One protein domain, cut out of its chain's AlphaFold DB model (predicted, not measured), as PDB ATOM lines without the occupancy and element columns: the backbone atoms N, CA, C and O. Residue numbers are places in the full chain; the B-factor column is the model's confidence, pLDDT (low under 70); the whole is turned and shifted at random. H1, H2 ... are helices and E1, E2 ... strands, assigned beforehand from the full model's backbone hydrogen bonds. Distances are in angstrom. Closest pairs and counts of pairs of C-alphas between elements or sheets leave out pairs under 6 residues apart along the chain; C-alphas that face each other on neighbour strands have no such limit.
ATOM      1  N   ASP A  19      91.123  64.421  75.194       89.38
ATOM      2  CA  ASP A  19      92.294  65.298  75.338       89.38
ATOM      3  C   ASP A  19      93.055  65.067  76.656       89.38
ATOM      4  O   ASP A  19      94.230  65.404  76.767       89.38
ATOM      5  N   GLU A  20      92.389  64.485  77.660       92.44
ATOM      6  CA  GLU A  20      92.991  64.094  78.938       92.44
ATOM      7  C   GLU A  20      93.600  62.681  78.909       92.44
ATOM      8  O   GLU A  20      94.227  62.275  79.890       92.44
ATOM      9  N   LEU A  21      93.405  61.907  77.831       90.88
ATOM     10  CA  LEU A  21      93.953  60.554  77.749       90.88
ATOM     11  C   LEU A  21      95.486  60.603  77.707       90.88
ATOM     12  O   LEU A  21      96.055  61.401  76.958       90.88
ATOM     13  N   PRO A  22      96.174  59.709  78.440       91.56
ATOM     14  CA  PRO A  22      97.622  59.613  78.343       91.56
ATOM     15  C   PRO A  22      98.046  59.228  76.913       91.56
ATOM     16  O   PRO A  22      97.256  58.636  76.165       91.56
ATOM     17  N   PRO A  23      99.288  59.534  76.504       90.88
ATOM     18  CA  PRO A  23      99.836  58.997  75.264       90.88
ATOM     19  C   PRO A  23      99.883  57.463  75.324       90.88
ATOM     20  O   PRO A  23     100.156  56.890  76.376       90.88
ATOM     21  N   LEU A  24      99.619  56.793  74.197       88.94
ATOM     22  CA  LEU A  24      99.738  55.334  74.115       88.94
ATOM     23  C   LEU A  24     101.220  54.941  74.125       88.94
ATOM     24  O   LEU A  24     101.972  55.339  73.235       88.94
ATOM     25  N   GLU A  25     101.621  54.159  75.121       88.56
ATOM     26  CA  GLU A  25     102.992  53.666  75.257       88.56
ATOM     27  C   GLU A  25     103.349  52.625  74.183       88.56
ATOM     28  O   GLU A  25     102.506  51.859  73.704       88.56
ATOM     29  N   GLU A  26     104.630  52.556  73.814       87.25
ATOM     30  CA  GLU A  26     105.117  51.525  72.898       87.25
ATOM     31  C   GLU A  26     104.917  50.124  73.500       87.25
ATOM     32  O   GLU A  26     105.169  49.879  74.680       87.25
ATOM     33  N   GLY A  27     104.447  49.178  72.684       86.25
ATOM     34  CA  GLY A  27     104.140  47.821  73.142       86.25
ATOM     35  C   GLY A  27     102.781  47.679  73.838       86.25
ATOM     36  O   GLY A  27     102.424  46.560  74.221       86.25
ATOM     37  N   PHE A  28     102.009  48.762  73.949       89.62
ATOM     38  CA  PHE A  28     100.617  48.751  74.389       89.62
ATOM     39  C   PHE A  28      99.655  48.888  73.205       89.62
ATOM     40  O   PHE A  28      99.992  49.369  72.124       89.62
ATOM     41  N   VAL A  29      98.420  48.467  73.443       88.94
ATOM     42  CA  VAL A  29      97.269  48.675  72.569       88.94
ATOM     43  C   VAL A  29      96.197  49.429  73.326       88.94
ATOM     44  O   VAL A  29      95.861  49.084  74.460       88.94
ATOM     45  N   ARG A  30      95.608  50.419  72.660       90.44
ATOM     46  CA  ARG A  30      94.438  51.122  73.170       90.44
ATOM     47  C   ARG A  30      93.189  50.343  72.808       90.44
ATOM     48  O   ARG A  30      92.852  50.218  71.633       90.44
ATOM     49  N   LEU A  31      92.500  49.828  73.815       88.75
ATOM     50  CA  LEU A  31      91.181  49.228  73.708       88.75
ATOM     51  C   LEU A  31      90.118  50.276  74.004       88.75
ATOM     52  O   LEU A  31      90.136  50.911  75.054       88.75
ATOM     53  N   VAL A  32      89.155  50.416  73.104       89.12
ATOM     54  CA  VAL A  32      87.997  51.294  73.283       89.12
ATOM     55  C   VAL A  32      86.768  50.419  73.364       89.12
ATOM     56  O   VAL A  32      86.485  49.722  72.397       89.12
ATOM     57  N   HIS A  33      86.042  50.454  74.480       89.31
ATOM     58  CA  HIS A  33      84.815  49.693  74.698       89.31
ATOM     59  C   HIS A  33      83.636  50.633  74.963       89.31
ATOM     60  O   HIS A  33      83.599  51.331  75.976       89.31
ATOM     61  N   ILE A  34      82.661  50.635  74.054       89.06
ATOM     62  CA  ILE A  34      81.445  51.445  74.192       89.06
ATOM     63  C   ILE A  34      80.382  50.646  74.941       89.06
ATOM     64  O   ILE A  34      80.087  49.508  74.565       89.06
ATOM     65  N   THR A  35      79.818  51.240  75.991       88.25
ATOM     66  CA  THR A  35      78.854  50.598  76.890       88.25
ATOM     67  C   THR A  35      77.963  51.616  77.607       88.25
ATOM     68  O   THR A  35      78.122  52.824  77.453       88.25
ATOM     69  N   VAL A  36      77.011  51.139  78.406       88.62
ATOM     70  CA  VAL A  36      76.128  51.986  79.225       88.62
ATOM     71  C   VAL A  36      76.823  52.444  80.520       88.62
ATOM     72  O   VAL A  36      77.696  51.729  81.022       88.62
ATOM     73  N   PRO A  37      76.419  53.577  81.131       89.31
ATOM     74  CA  PRO A  37      77.089  54.139  82.312       89.31
ATOM     75  C   PRO A  37      77.283  53.159  83.475       89.31
ATOM     76  O   PRO A  37      78.340  53.145  84.101       89.31
ATOM     77  N   LYS A  38      76.290  52.297  83.737       88.75
ATOM     78  CA  LYS A  38      76.375  51.272  84.785       88.75
ATOM     79  C   LYS A  38      77.572  50.337  84.573       88.75
ATOM     80  O   LYS A  38      78.369  50.159  85.486       88.75
ATOM     81  N   HIS A  39      77.715  49.781  83.371       89.81
ATOM     82  CA  HIS A  39      78.817  48.871  83.055       89.81
ATOM     83  C   HIS A  39      80.160  49.600  83.011       89.81
ATOM     84  O   HIS A  39      81.163  49.029  83.416       89.81
ATOM     85  N   ALA A  40      80.200  50.860  82.566       89.56
ATOM     86  CA  ALA A  40      81.433  51.645  82.604       89.56
ATOM     87  C   ALA A  40      81.983  51.756  84.038       89.56
ATOM     88  O   ALA A  40      83.167  51.511  84.258       89.56
ATOM     89  N   ASN A  41      81.112  52.026  85.016       88.75
ATOM     90  CA  ASN A  41      81.492  52.061  86.430       88.75
ATOM     91  C   ASN A  41      81.982  50.693  86.936       88.75
ATOM     92  O   ASN A  41      82.988  50.620  87.638       88.75
ATOM     93  N   GLU A  42      81.305  49.605  86.560       89.19
ATOM     94  CA  GLU A  42      81.712  48.241  86.927       89.19
ATOM     95  C   GLU A  42      83.085  47.874  86.337       89.19
ATOM     96  O   GLU A  42      83.927  47.303  87.036       89.19
ATOM     97  N   ILE A  43      83.351  48.256  85.083       89.81
ATOM     98  CA  ILE A  43      84.629  48.007  84.401       89.81
ATOM     99  C   ILE A  43      85.773  48.780  85.062       89.81
ATOM    100  O   ILE A  43      86.852  48.221  85.243       89.81
ATOM    101  N   VAL A  44      85.548  50.035  85.460       90.12
ATOM    102  CA  VAL A  44      86.542  50.822  86.210       90.12
ATOM    103  C   VAL A  44      86.939  50.111  87.507       90.12
ATOM    104  O   VAL A  44      88.117  50.051  87.845       90.12
ATOM    105  N   GLN A  45      85.965  49.544  88.222       87.38
ATOM    106  CA  GLN A  45      86.199  48.914  89.524       87.38
ATOM    107  C   GLN A  45      86.803  47.511  89.420       87.38
ATOM    108  O   GLN A  45      87.633  47.131  90.243       87.38
ATOM    109  N   THR A  46      86.361  46.718  88.443       87.00
ATOM    110  CA  THR A  46      86.608  45.263  88.418       87.00
ATOM    111  C   THR A  46      87.330  44.775  87.165       87.00
ATOM    112  O   THR A  46      87.815  43.644  87.132       87.00
ATOM    113  N   GLY A  47      87.480  45.636  86.160       88.25
ATOM    114  CA  GLY A  47      88.046  45.301  84.861       88.25
ATOM    115  C   GLY A  47      87.006  44.928  83.807       88.25
ATOM    116  O   GLY A  47      85.816  44.747  84.067       88.25
ATOM    117  N   LEU A  48      87.477  44.821  82.565       86.94
ATOM    118  CA  LEU A  48      86.649  44.432  81.431       86.94
ATOM    119  C   LEU A  48      86.555  42.906  81.369       86.94
ATOM    120  O   LEU A  48      87.454  42.229  80.869       86.94
ATOM    121  N   ASP A  49      85.456  42.377  81.895       85.00
ATOM    122  CA  ASP A  49      85.063  40.978  81.764       85.00
ATOM    123  C   ASP A  49      84.270  40.756  80.466       85.00
ATOM    124  O   ASP A  49      83.124  41.191  80.330       85.00
ATOM    125  N   TYR A  50      84.869  40.044  79.509       77.31
ATOM    126  CA  TYR A  50      84.234  39.753  78.222       77.31
ATOM    127  C   TYR A  50      82.999  38.842  78.317       77.31
ATOM    128  O   TYR A  50      82.189  38.842  77.391       77.31
ATOM    129  N   GLN A  51      82.835  38.064  79.392       75.44
ATOM    130  CA  GLN A  51      81.641  37.238  79.596       75.44
ATOM    131  C   GLN A  51      80.472  38.063  80.141       75.44
ATOM    132  O   GLN A  51      79.323  37.791  79.796       75.44
ATOM    133  N   ARG A  52      80.754  39.071  80.976       74.44
ATOM    134  CA  ARG A  52      79.725  39.860  81.677       74.44
ATOM    135  C   ARG A  52      79.371  41.163  80.974       74.44
ATOM    136  O   ARG A  52      78.201  41.523  80.917       74.44
ATOM    137  N   HIS A  53      80.362  41.857  80.423       72.88
ATOM    138  CA  HIS A  53      80.193  43.186  79.821       72.88
ATOM    139  C   HIS A  53      80.085  43.135  78.288       72.88
ATOM    140  O   HIS A  53      79.925  44.161  77.630       72.88
ATOM    141  N   GLY A  54      80.118  41.924  77.725       63.03
ATOM    142  CA  GLY A  54      80.036  41.657  76.297       63.03
ATOM    143  C   GLY A  54      81.402  41.366  75.679       63.03
ATOM    144  O   GLY A  54      82.405  42.018  75.969       63.03
ATOM    145  N   MET A  55      81.435  40.372  74.791       52.19
ATOM    146  CA  MET A  55      82.623  40.041  74.009       52.19
ATOM    147  C   MET A  55      83.005  41.191  73.067       52.19
ATOM    148  O   MET A  55      82.151  41.958  72.617       52.19
ATOM    149  N   ALA A  56      84.288  41.255  72.694       49.75
ATOM    150  CA  ALA A  56      84.865  42.174  71.706       49.75
ATOM    151  C   ALA A  56      84.361  41.963  70.257       49.75
ATOM    152  O   ALA A  56      85.148  41.944  69.319       49.75
ATOM    153  N   MET A  57      83.059  41.752  70.061       43.78
ATOM    154  CA  MET A  57      82.442  41.485  68.758       43.78
ATOM    155  C   MET A  57      81.462  42.583  68.320       43.78
ATOM    156  O   MET A  57      80.955  42.505  67.209       43.78
ATOM    157  N   SER A  58      81.195  43.615  69.138       50.66
ATOM    158  CA  SER A  58      80.277  44.698  68.730       50.66
ATOM    159  C   SER A  58      80.750  46.126  69.013       50.66
ATOM    160  O   SER A  58      80.358  47.024  68.274       50.66
ATOM    161  N   THR A  59      81.590  46.363  70.030       54.97
ATOM    162  CA  THR A  59      82.035  47.734  70.379       54.97
ATOM    163  C   THR A  59      83.481  47.865  70.817       54.97
ATOM    164  O   THR A  59      83.967  48.989  70.877       54.97
ATOM    165  N   ALA A  60      84.161  46.757  71.138       61.00
ATOM    166  CA  ALA A  60      85.551  46.809  71.556       61.00
ATOM    167  C   ALA A  60      86.469  46.783  70.333       61.00
ATOM    168  O   ALA A  60      86.456  45.819  69.569       61.00
ATOM    169  N   ARG A  61      87.259  47.834  70.151       72.00
ATOM    170  CA  ARG A  61      88.260  47.938  69.086       72.00
ATOM    171  C   ARG A  61      89.625  48.187  69.711       72.00
ATOM    172  O   ARG A  61      89.701  48.748  70.800       72.00
ATOM    173  N   ALA A  62      90.673  47.730  69.038       74.75
ATOM    174  CA  ALA A  62      92.045  47.812  69.509       74.75
ATOM    175  C   ALA A  62      92.911  48.511  68.464       74.75
ATOM    176  O   ALA A  62      92.849  48.141  67.291       74.75
ATOM    177  N   TRP A  63      93.728  49.472  68.886       75.19
ATOM    178  CA  TRP A  63      94.650  50.183  68.004       75.19
ATOM    179  C   TRP A  63      96.035  50.251  68.623       75.19
ATOM    180  O   TRP A  63      96.184  50.500  69.818       75.19
ATOM    181  N   SER A  64      97.042  50.070  67.779       77.88
ATOM    182  CA  SER A  64      98.449  50.287  68.117       77.88
ATOM    183  C   SER A  64      98.947  51.677  67.705       77.88
ATOM    184  O   SER A  64     100.092  52.013  67.978       77.88
ATOM    185  N   LYS A  65      98.117  52.465  67.009       78.06
ATOM    186  CA  LYS A  65      98.437  53.807  66.509       78.06
ATOM    187  C   LYS A  65      97.409  54.820  67.023       78.06
ATOM    188  O   LYS A  65      96.229  54.662  66.694       78.06
ATOM    189  N   PRO A  66      97.811  55.823  67.822       77.62
ATOM    190  CA  PRO A  66      96.900  56.803  68.418       77.62
ATOM    191  C   PRO A  66      96.010  57.540  67.411       77.62
ATOM    192  O   PRO A  66      94.834  57.766  67.677       77.62
ATOM    193  N   GLU A  67      96.555  57.883  66.246       82.19
ATOM    194  CA  GLU A  67      95.885  58.659  65.202       82.19
ATOM    195  C   GLU A  67      94.760  57.896  64.484       82.19
ATOM    196  O   GLU A  67      93.912  58.503  63.834       82.19
ATOM    197  N   GLU A  68      94.724  56.568  64.612       83.88
ATOM    198  CA  GLU A  68      93.691  55.722  64.008       83.88
ATOM    199  C   GLU A  68      92.527  55.432  64.980       83.88
ATOM    200  O   GLU A  68      91.513  54.844  64.574       83.88
ATOM    201  N   VAL A  69      92.654  55.819  66.258       83.31
ATOM    202  CA  VAL A  69      91.701  55.473  67.323       83.31
ATOM    203  C   VAL A  69      90.363  56.174  67.106       83.31
ATOM    204  O   VAL A  69      90.288  57.394  66.980       83.31
ATOM    205  N   LYS A  70      89.277  55.395  67.137       85.56
ATOM    206  CA  LYS A  70      87.908  55.920  67.125       85.56
ATOM    207  C   LYS A  70      87.247  55.700  68.476       85.56
ATOM    208  O   LYS A  70      87.106  54.562  68.915       85.56
ATOM    209  N   TYR A  71      86.760  56.776  69.083       86.44
ATOM    210  CA  TYR A  71      86.030  56.750  70.355       86.44
ATOM    211  C   TYR A  71      84.508  56.729  70.145       86.44
ATOM    212  O   TYR A  71      83.755  57.281  70.937       86.44
ATOM    213  N   CYS A  72      84.035  56.129  69.051       84.62
ATOM    214  CA  CYS A  72      82.620  56.067  68.690       84.62
ATOM    215  C   CYS A  72      82.304  54.845  67.820       84.62
ATOM    216  O   CYS A  72      83.194  54.098  67.406       84.62
ATOM    217  N   SER A  73      81.012  54.625  67.571       82.00
ATOM    218  CA  SER A  73      80.515  53.572  66.688       82.00
ATOM    219  C   SER A  73      79.360  54.096  65.841       82.00
ATOM    220  O   SER A  73      78.498  54.811  66.348       82.00
ATOM    221  N   ASP A  74      79.329  53.682  64.574       80.50
ATOM    222  CA  ASP A  74      78.227  53.944  63.637       80.50
ATOM    223  C   ASP A  74      77.013  53.032  63.891       80.50
ATOM    224  O   ASP A  74      75.951  53.205  63.294       80.50
ATOM    225  N   ASP A  75      77.155  52.034  64.768       78.25
ATOM    226  CA  ASP A  75      76.064  51.136  65.130       78.25
ATOM    227  C   ASP A  75      75.023  51.890  65.979       78.25
ATOM    228  O   ASP A  75      75.348  52.379  67.071       78.25
ATOM    229  N   PRO A  76      73.754  51.963  65.529       78.88
ATOM    230  CA  PRO A  76      72.719  52.752  66.187       78.88
ATOM    231  C   PRO A  76      72.467  52.319  67.636       78.88
ATOM    232  O   PRO A  76      72.071  53.155  68.450       78.88
ATOM    233  N   ARG A  77      72.768  51.064  68.001       76.38
ATOM    234  CA  ARG A  77      72.648  50.562  69.381       76.38
ATOM    235  C   ARG A  77      73.586  51.275  70.354       76.38
ATOM    236  O   ARG A  77      73.314  51.280  71.549       76.38
ATOM    237  N   PHE A  78      74.655  51.892  69.852       78.25
ATOM    238  CA  PHE A  78      75.680  52.593  70.632       78.25
ATOM    239  C   PHE A  78      75.766  54.088  70.291       78.25
ATOM    240  O   PHE A  78      76.754  54.743  70.607       78.25
ATOM    241  N   SER A  79      74.722  54.633  69.660       75.75
ATOM    242  CA  SER A  79      74.686  56.017  69.167       75.75
ATOM    243  C   SER A  79      74.091  57.036  70.151       75.75
ATOM    244  O   SER A  79      74.094  58.238  69.866       75.75
ATOM    245  N   SER A  80      73.573  56.572  71.297       81.19
ATOM    246  CA  SER A  80      72.990  57.441  72.325       81.19
ATOM    247  C   SER A  80      74.065  58.324  72.984       81.19
ATOM    248  O   SER A  80      75.129  57.803  73.329       81.19
ATOM    249  N   PRO A  81      73.787  59.619  73.246       81.75
ATOM    250  CA  PRO A  81      74.680  60.505  74.005       81.75
ATOM    251  C   PRO A  81      75.001  60.012  75.423       81.75
ATOM    252  O   PRO A  81      75.983  60.441  76.021       81.75
ATOM    253  N   GLU A  82      74.170  59.123  75.972       86.62
ATOM    254  CA  GLU A  82      74.353  58.554  77.311       86.62
ATOM    255  C   GLU A  82      75.372  57.409  77.345       86.62
ATOM    256  O   GLU A  82      75.790  56.990  78.427       86.62
ATOM    257  N   MET A  83      75.778  56.890  76.181       88.56
ATOM    258  CA  MET A  83      76.808  55.859  76.104       88.56
ATOM    259  C   MET A  83      78.136  56.386  76.640       88.56
ATOM    260  O   MET A  83      78.454  57.572  76.565       88.56
ATOM    261  N   LYS A  84      78.930  55.472  77.186       91.44
ATOM    262  CA  LYS A  84      80.267  55.725  77.704       91.44
ATOM    263  C   LYS A  84      81.280  54.907  76.944       91.44
ATOM    264  O   LYS A  84      81.006  53.790  76.511       91.44
ATOM    265  N   VAL A  85      82.460  55.482  76.816       91.81
ATOM    266  CA  VAL A  85      83.589  54.885  76.132       91.81
ATOM    267  C   VAL A  85      84.661  54.620  77.170       91.81
ATOM    268  O   VAL A  85      85.313  55.542  77.651       91.81
ATOM    269  N   VAL A  86      84.814  53.355  77.545       92.50
ATOM    270  CA  VAL A  86      85.883  52.929  78.445       92.50
ATOM    271  C   VAL A  86      87.138  52.700  77.617       92.50
ATOM    272  O   VAL A  86      87.123  51.911  76.671       92.50
ATOM    273  N   VAL A  87      88.212  53.398  77.971       93.06
ATOM    274  CA  VAL A  87      89.508  53.325  77.299       93.06
ATOM    275  C   VAL A  87      90.481  52.576  78.198       93.06
ATOM    276  O   VAL A  87      90.667  52.950  79.358       93.06
ATOM    277  N   LEU A  88      91.085  51.513  77.668       92.56
ATOM    278  CA  LEU A  88      92.090  50.719  78.363       92.56
ATOM    279  C   LEU A  88      93.371  50.660  77.542       92.56
ATOM    280  O   LEU A  88      93.321  50.251  76.388       92.56
ATOM    281  N   ASP A  89      94.509  50.969  78.149       92.50
ATOM    282  CA  ASP A  89      95.812  50.747  77.526       92.50
ATOM    283  C   ASP A  89      96.395  49.454  78.085       92.50
ATOM    284  O   ASP A  89      96.735  49.348  79.266       92.50
ATOM    285  N   VAL A  90      96.458  48.431  77.237       89.38
ATOM    286  CA  VAL A  90      96.807  47.065  77.638       89.38
ATOM    287  C   VAL A  90      98.112  46.659  76.963       89.38
ATOM    288  O   VAL A  90      98.243  46.862  75.758       89.38
ATOM    289  N   PRO A  91      99.065  46.030  77.671       89.25
ATOM    290  CA  PRO A  91     100.243  45.464  77.030       89.25
ATOM    291  C   PRO A  91      99.855  44.476  75.922       89.25
ATOM    292  O   PRO A  91      98.959  43.645  76.104       89.25
ATOM    293  N   ASN A  92     100.580  44.474  74.802       81.56
ATOM    294  CA  ASN A  92     100.372  43.534  73.688       81.56
ATOM    295  C   ASN A  92     100.438  42.059  74.119       81.56
ATOM    296  O   ASN A  92      99.836  41.184  73.497       81.56
ATOM    297  N   GLY A  93     101.165  41.754  75.194       79.25
ATOM    298  CA  GLY A  93     101.206  40.412  75.776       79.25
ATOM    299  C   GLY A  93      99.933  40.019  76.537       79.25
ATOM    300  O   GLY A  93      99.692  38.826  76.733       79.25
ATOM    301  N   GLU A  94      99.109  40.982  76.949       77.94
ATOM    302  CA  GLU A  94      97.982  40.794  77.871       77.94
ATOM    303  C   GLU A  94      96.606  41.050  77.246       77.94
ATOM    304  O   GLU A  94      95.604  40.572  77.784       77.94
ATOM    305  N   TRP A  95      96.529  41.735  76.098       75.12
ATOM    306  CA  TRP A  95      95.260  41.872  75.380       75.12
ATOM    307  C   TRP A  95      94.711  40.500  74.949       75.12
ATOM    308  O   TRP A  95      95.444  39.564  74.605       75.12
ATOM    309  N   ARG A  96      93.387  40.356  75.007       71.69
ATOM    310  CA  ARG A  96      92.697  39.078  74.800       71.69
ATOM    311  C   ARG A  96      91.874  39.154  73.519       71.69
ATOM    312  O   ARG A  96      90.678  39.431  73.552       71.69
ATOM    313  N   LEU A  97      92.530  38.947  72.378       66.12
ATOM    314  CA  LEU A  97      91.843  38.850  71.089       66.12
ATOM    315  C   LEU A  97      90.945  37.608  71.044       66.12
ATOM    316  O   LEU A  97      91.297  36.557  71.578       66.12
ATOM    317  N   HIS A  98      89.812  37.710  70.348       64.12
ATOM    318  CA  HIS A  98      88.843  36.616  70.207       64.12
ATOM    319  C   HIS A  98      89.443  35.350  69.568       64.12
ATOM    320  O   HIS A  98      88.992  34.245  69.850       64.12
ATOM    321  N   ASN A  99      90.461  35.500  68.717       61.91
ATOM    322  CA  ASN A  99      91.150  34.395  68.050       61.91
ATOM    323  C   ASN A  99      92.219  33.727  68.936       61.91
ATOM    324  O   ASN A  99      92.791  32.712  68.543       61.91
ATOM    325  N   ASN A 100      92.490  34.265  70.129       65.81
ATOM    326  CA  ASN A 100      93.442  33.699  71.071       65.81
ATOM    327  C   ASN A 100      92.717  32.891  72.156       65.81
ATOM    328  O   ASN A 100      92.502  33.358  73.275       65.81
ATOM    329  N   ILE A 101      92.384  31.644  71.821       60.66
ATOM    330  CA  ILE A 101      91.615  30.718  72.672       60.66
ATOM    331  C   ILE A 101      92.275  30.398  74.020       60.66
ATOM    332  O   ILE A 101      91.601  29.974  74.950       60.66
ATOM    333  N   THR A 102      93.587  30.610  74.155       65.88
ATOM    334  CA  THR A 102      94.292  30.403  75.434       65.88
ATOM    335  C   THR A 102      94.084  31.556  76.412       65.88
ATOM    336  O   THR A 102      94.316  31.413  77.610       65.88
ATOM    337  N   LYS A 103      93.643  32.713  75.905       62.97
ATOM    338  CA  LYS A 103      93.455  33.944  76.673       62.97
ATOM    339  C   LYS A 103      92.012  34.454  76.642       62.97
ATOM    340  O   LYS A 103      91.699  35.323  77.452       62.97
ATOM    341  N   ALA A 104      91.144  33.953  75.766       66.12
ATOM    342  CA  ALA A 104      89.764  34.410  75.616       66.12
ATOM    343  C   ALA A 104      88.734  33.275  75.830       66.12
ATOM    344  O   ALA A 104      88.978  32.157  75.382       66.12
ATOM    345  N   PRO A 105      87.564  33.561  76.441       65.31
ATOM    346  CA  PRO A 105      87.213  34.816  77.102       65.31
ATOM    347  C   PRO A 105      87.930  34.936  78.456       65.31
ATOM    348  O   PRO A 105      88.195  33.947  79.131       65.31
ATOM    349  N   GLY A 106      88.266  36.154  78.861       75.25
ATOM    350  CA  GLY A 106      88.924  36.409  80.140       75.25
ATOM    351  C   GLY A 106      88.681  37.835  80.609       75.25
ATOM    352  O   GLY A 106      87.932  38.577  79.982       75.25
ATOM    353  N   ILE A 107      89.325  38.218  81.706       84.00
ATOM    354  CA  ILE A 107      89.191  39.558  82.282       84.00
ATOM    355  C   ILE A 107      90.435  40.374  81.923       84.00
ATOM    356  O   ILE A 107      91.566  39.889  82.074       84.00
ATOM    357  N   ILE A 108      90.235  41.598  81.432       86.69
ATOM    358  CA  ILE A 108      91.283  42.622  81.376       86.69
ATOM    359  C   ILE A 108      91.219  43.415  82.684       86.69
ATOM    360  O   ILE A 108      90.185  44.024  82.958       86.69
ATOM    361  N   PRO A 109      92.284  43.411  83.504       87.94
ATOM    362  CA  PRO A 109      92.279  44.080  84.799       87.94
ATOM    363  C   PRO A 109      91.942  45.574  84.717       87.94
ATOM    364  O   PRO A 109      92.455  46.283  83.851       87.94
ATOM    365  N   GLY A 110      91.165  46.069  85.687       88.06
ATOM    366  CA  GLY A 110      90.774  47.482  85.783       88.06
ATOM    367  C   GLY A 110      91.954  48.451  85.900       88.06
ATOM    368  O   GLY A 110      91.838  49.602  85.496       88.06
ATOM    369  N   LYS A 111      93.134  47.976  86.334       90.06
ATOM    370  CA  LYS A 111      94.363  48.788  86.356       90.06
ATOM    371  C   LYS A 111      94.711  49.366  84.979       90.06
ATOM    372  O   LYS A 111      95.352  50.402  84.925       90.06
ATOM    373  N   TYR A 112      94.308  48.720  83.885       91.50
ATOM    374  CA  TYR A 112      94.576  49.209  82.530       91.50
ATOM    375  C   TYR A 112      93.610  50.297  82.063       91.50
ATOM    376  O   TYR A 112      93.819  50.852  80.991       91.50
ATOM    377  N   VAL A 113      92.562  50.613  82.829       92.88
ATOM    378  CA  VAL A 113      91.632  51.691  82.482       92.88
ATOM    379  C   VAL A 113      92.342  53.035  82.628       92.88
ATOM    380  O   VAL A 113      92.808  53.388  83.709       92.88
ATOM    381  N   VAL A 114      92.393  53.782  81.529       94.38
ATOM    382  CA  VAL A 114      93.011  55.113  81.455       94.38
ATOM    383  C   VAL A 114      91.979  56.227  81.280       94.38
ATOM    384  O   VAL A 114      92.284  57.389  81.529       94.38
ATOM    385  N   GLY A 115      90.741  55.893  80.901       93.75
ATOM    386  CA  GLY A 115      89.687  56.889  80.744       93.75
ATOM    387  C   GLY A 115      88.280  56.317  80.628       93.75
ATOM    388  O   GLY A 115      88.076  55.180  80.195       93.75
ATOM    389  N   VAL A 116      87.302  57.145  80.990       94.56
ATOM    390  CA  VAL A 116      85.881  56.955  80.689       94.56
ATOM    391  C   VAL A 116      85.378  58.243  80.058       94.56
ATOM    392  O   VAL A 116      85.081  59.218  80.747       94.56
ATOM    393  N   VAL A 117      85.285  58.242  78.733       93.00
ATOM    394  CA  VAL A 117      84.993  59.442  77.943       93.00
ATOM    395  C   VAL A 117      83.604  59.363  77.310       93.00
ATOM    396  O   VAL A 117      82.966  58.304  77.259       93.00
ATOM    397  N   SER A 118      83.108  60.504  76.838       89.75
ATOM    398  CA  SER A 118      81.904  60.555  76.005       89.75
ATOM    399  C   SER A 118      82.238  60.175  74.553       89.75
ATOM    400  O   SER A 118      83.328  60.512  74.086       89.75
TER     401      SER A 118
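AT A GLANCE: This is residues 19 to 118 of the 121 residues of an uncharacterized protein of Candidatus Daviesbacteria bacterium RIFCSPHIGHO2_01_FULL_40_11 (UniProt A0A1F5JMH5). With little regular structure, this is a small twisted antiparallel sheet, E2 E1 E3 E4, with helix H1 along one face and long loops making much of the rest. The 100 printed residues, 34 in named elements, run E1 H1 E2 E3 E4, class mixed. The whole is compact, radius of gyration of the C-alphas 12.5 A, spanning 34 by 29 by 25 A.

HOW THE PARTS SIT: Inner strands E1, residues 28 to 35, and E3, residues 84 to 91, are antiparallel; N 31 and O 88 are within hydrogen-bond range at 2.7 A. Edge strand E2, residues 61 to 63, is antiparallel to E1, with N 30 and O 63 at 2.9 A. Edge strand E4, residues 113 to 117, forms a hairpin with E3, with N 87 and O 115 at 2.9 A. H1, residues 37 to 46, is on the sheet, making two layers, helix over sheet, at a height of 9.1 A; its closest C-alpha pair with E3 is Pro 37 and Lys 84, 5.8 A. Every O i to N i+4 pair in H1 is within hydrogen-bond range.

IN THESE COORDINATES: E1 spans 22.0 A from C-alpha 28 at (100.617, 48.751, 74.389), E3 22.5 A, H1 14.4 A; E4 ends with C-alpha 117 at (84.993, 59.442, 77.943).

THE WHOLE: The printed part has no cut. Links H1 to E2, E2 to E3 and E3 to E4 are long. Residues 54 to 60 and 97 to 105 have pLDDT under 70.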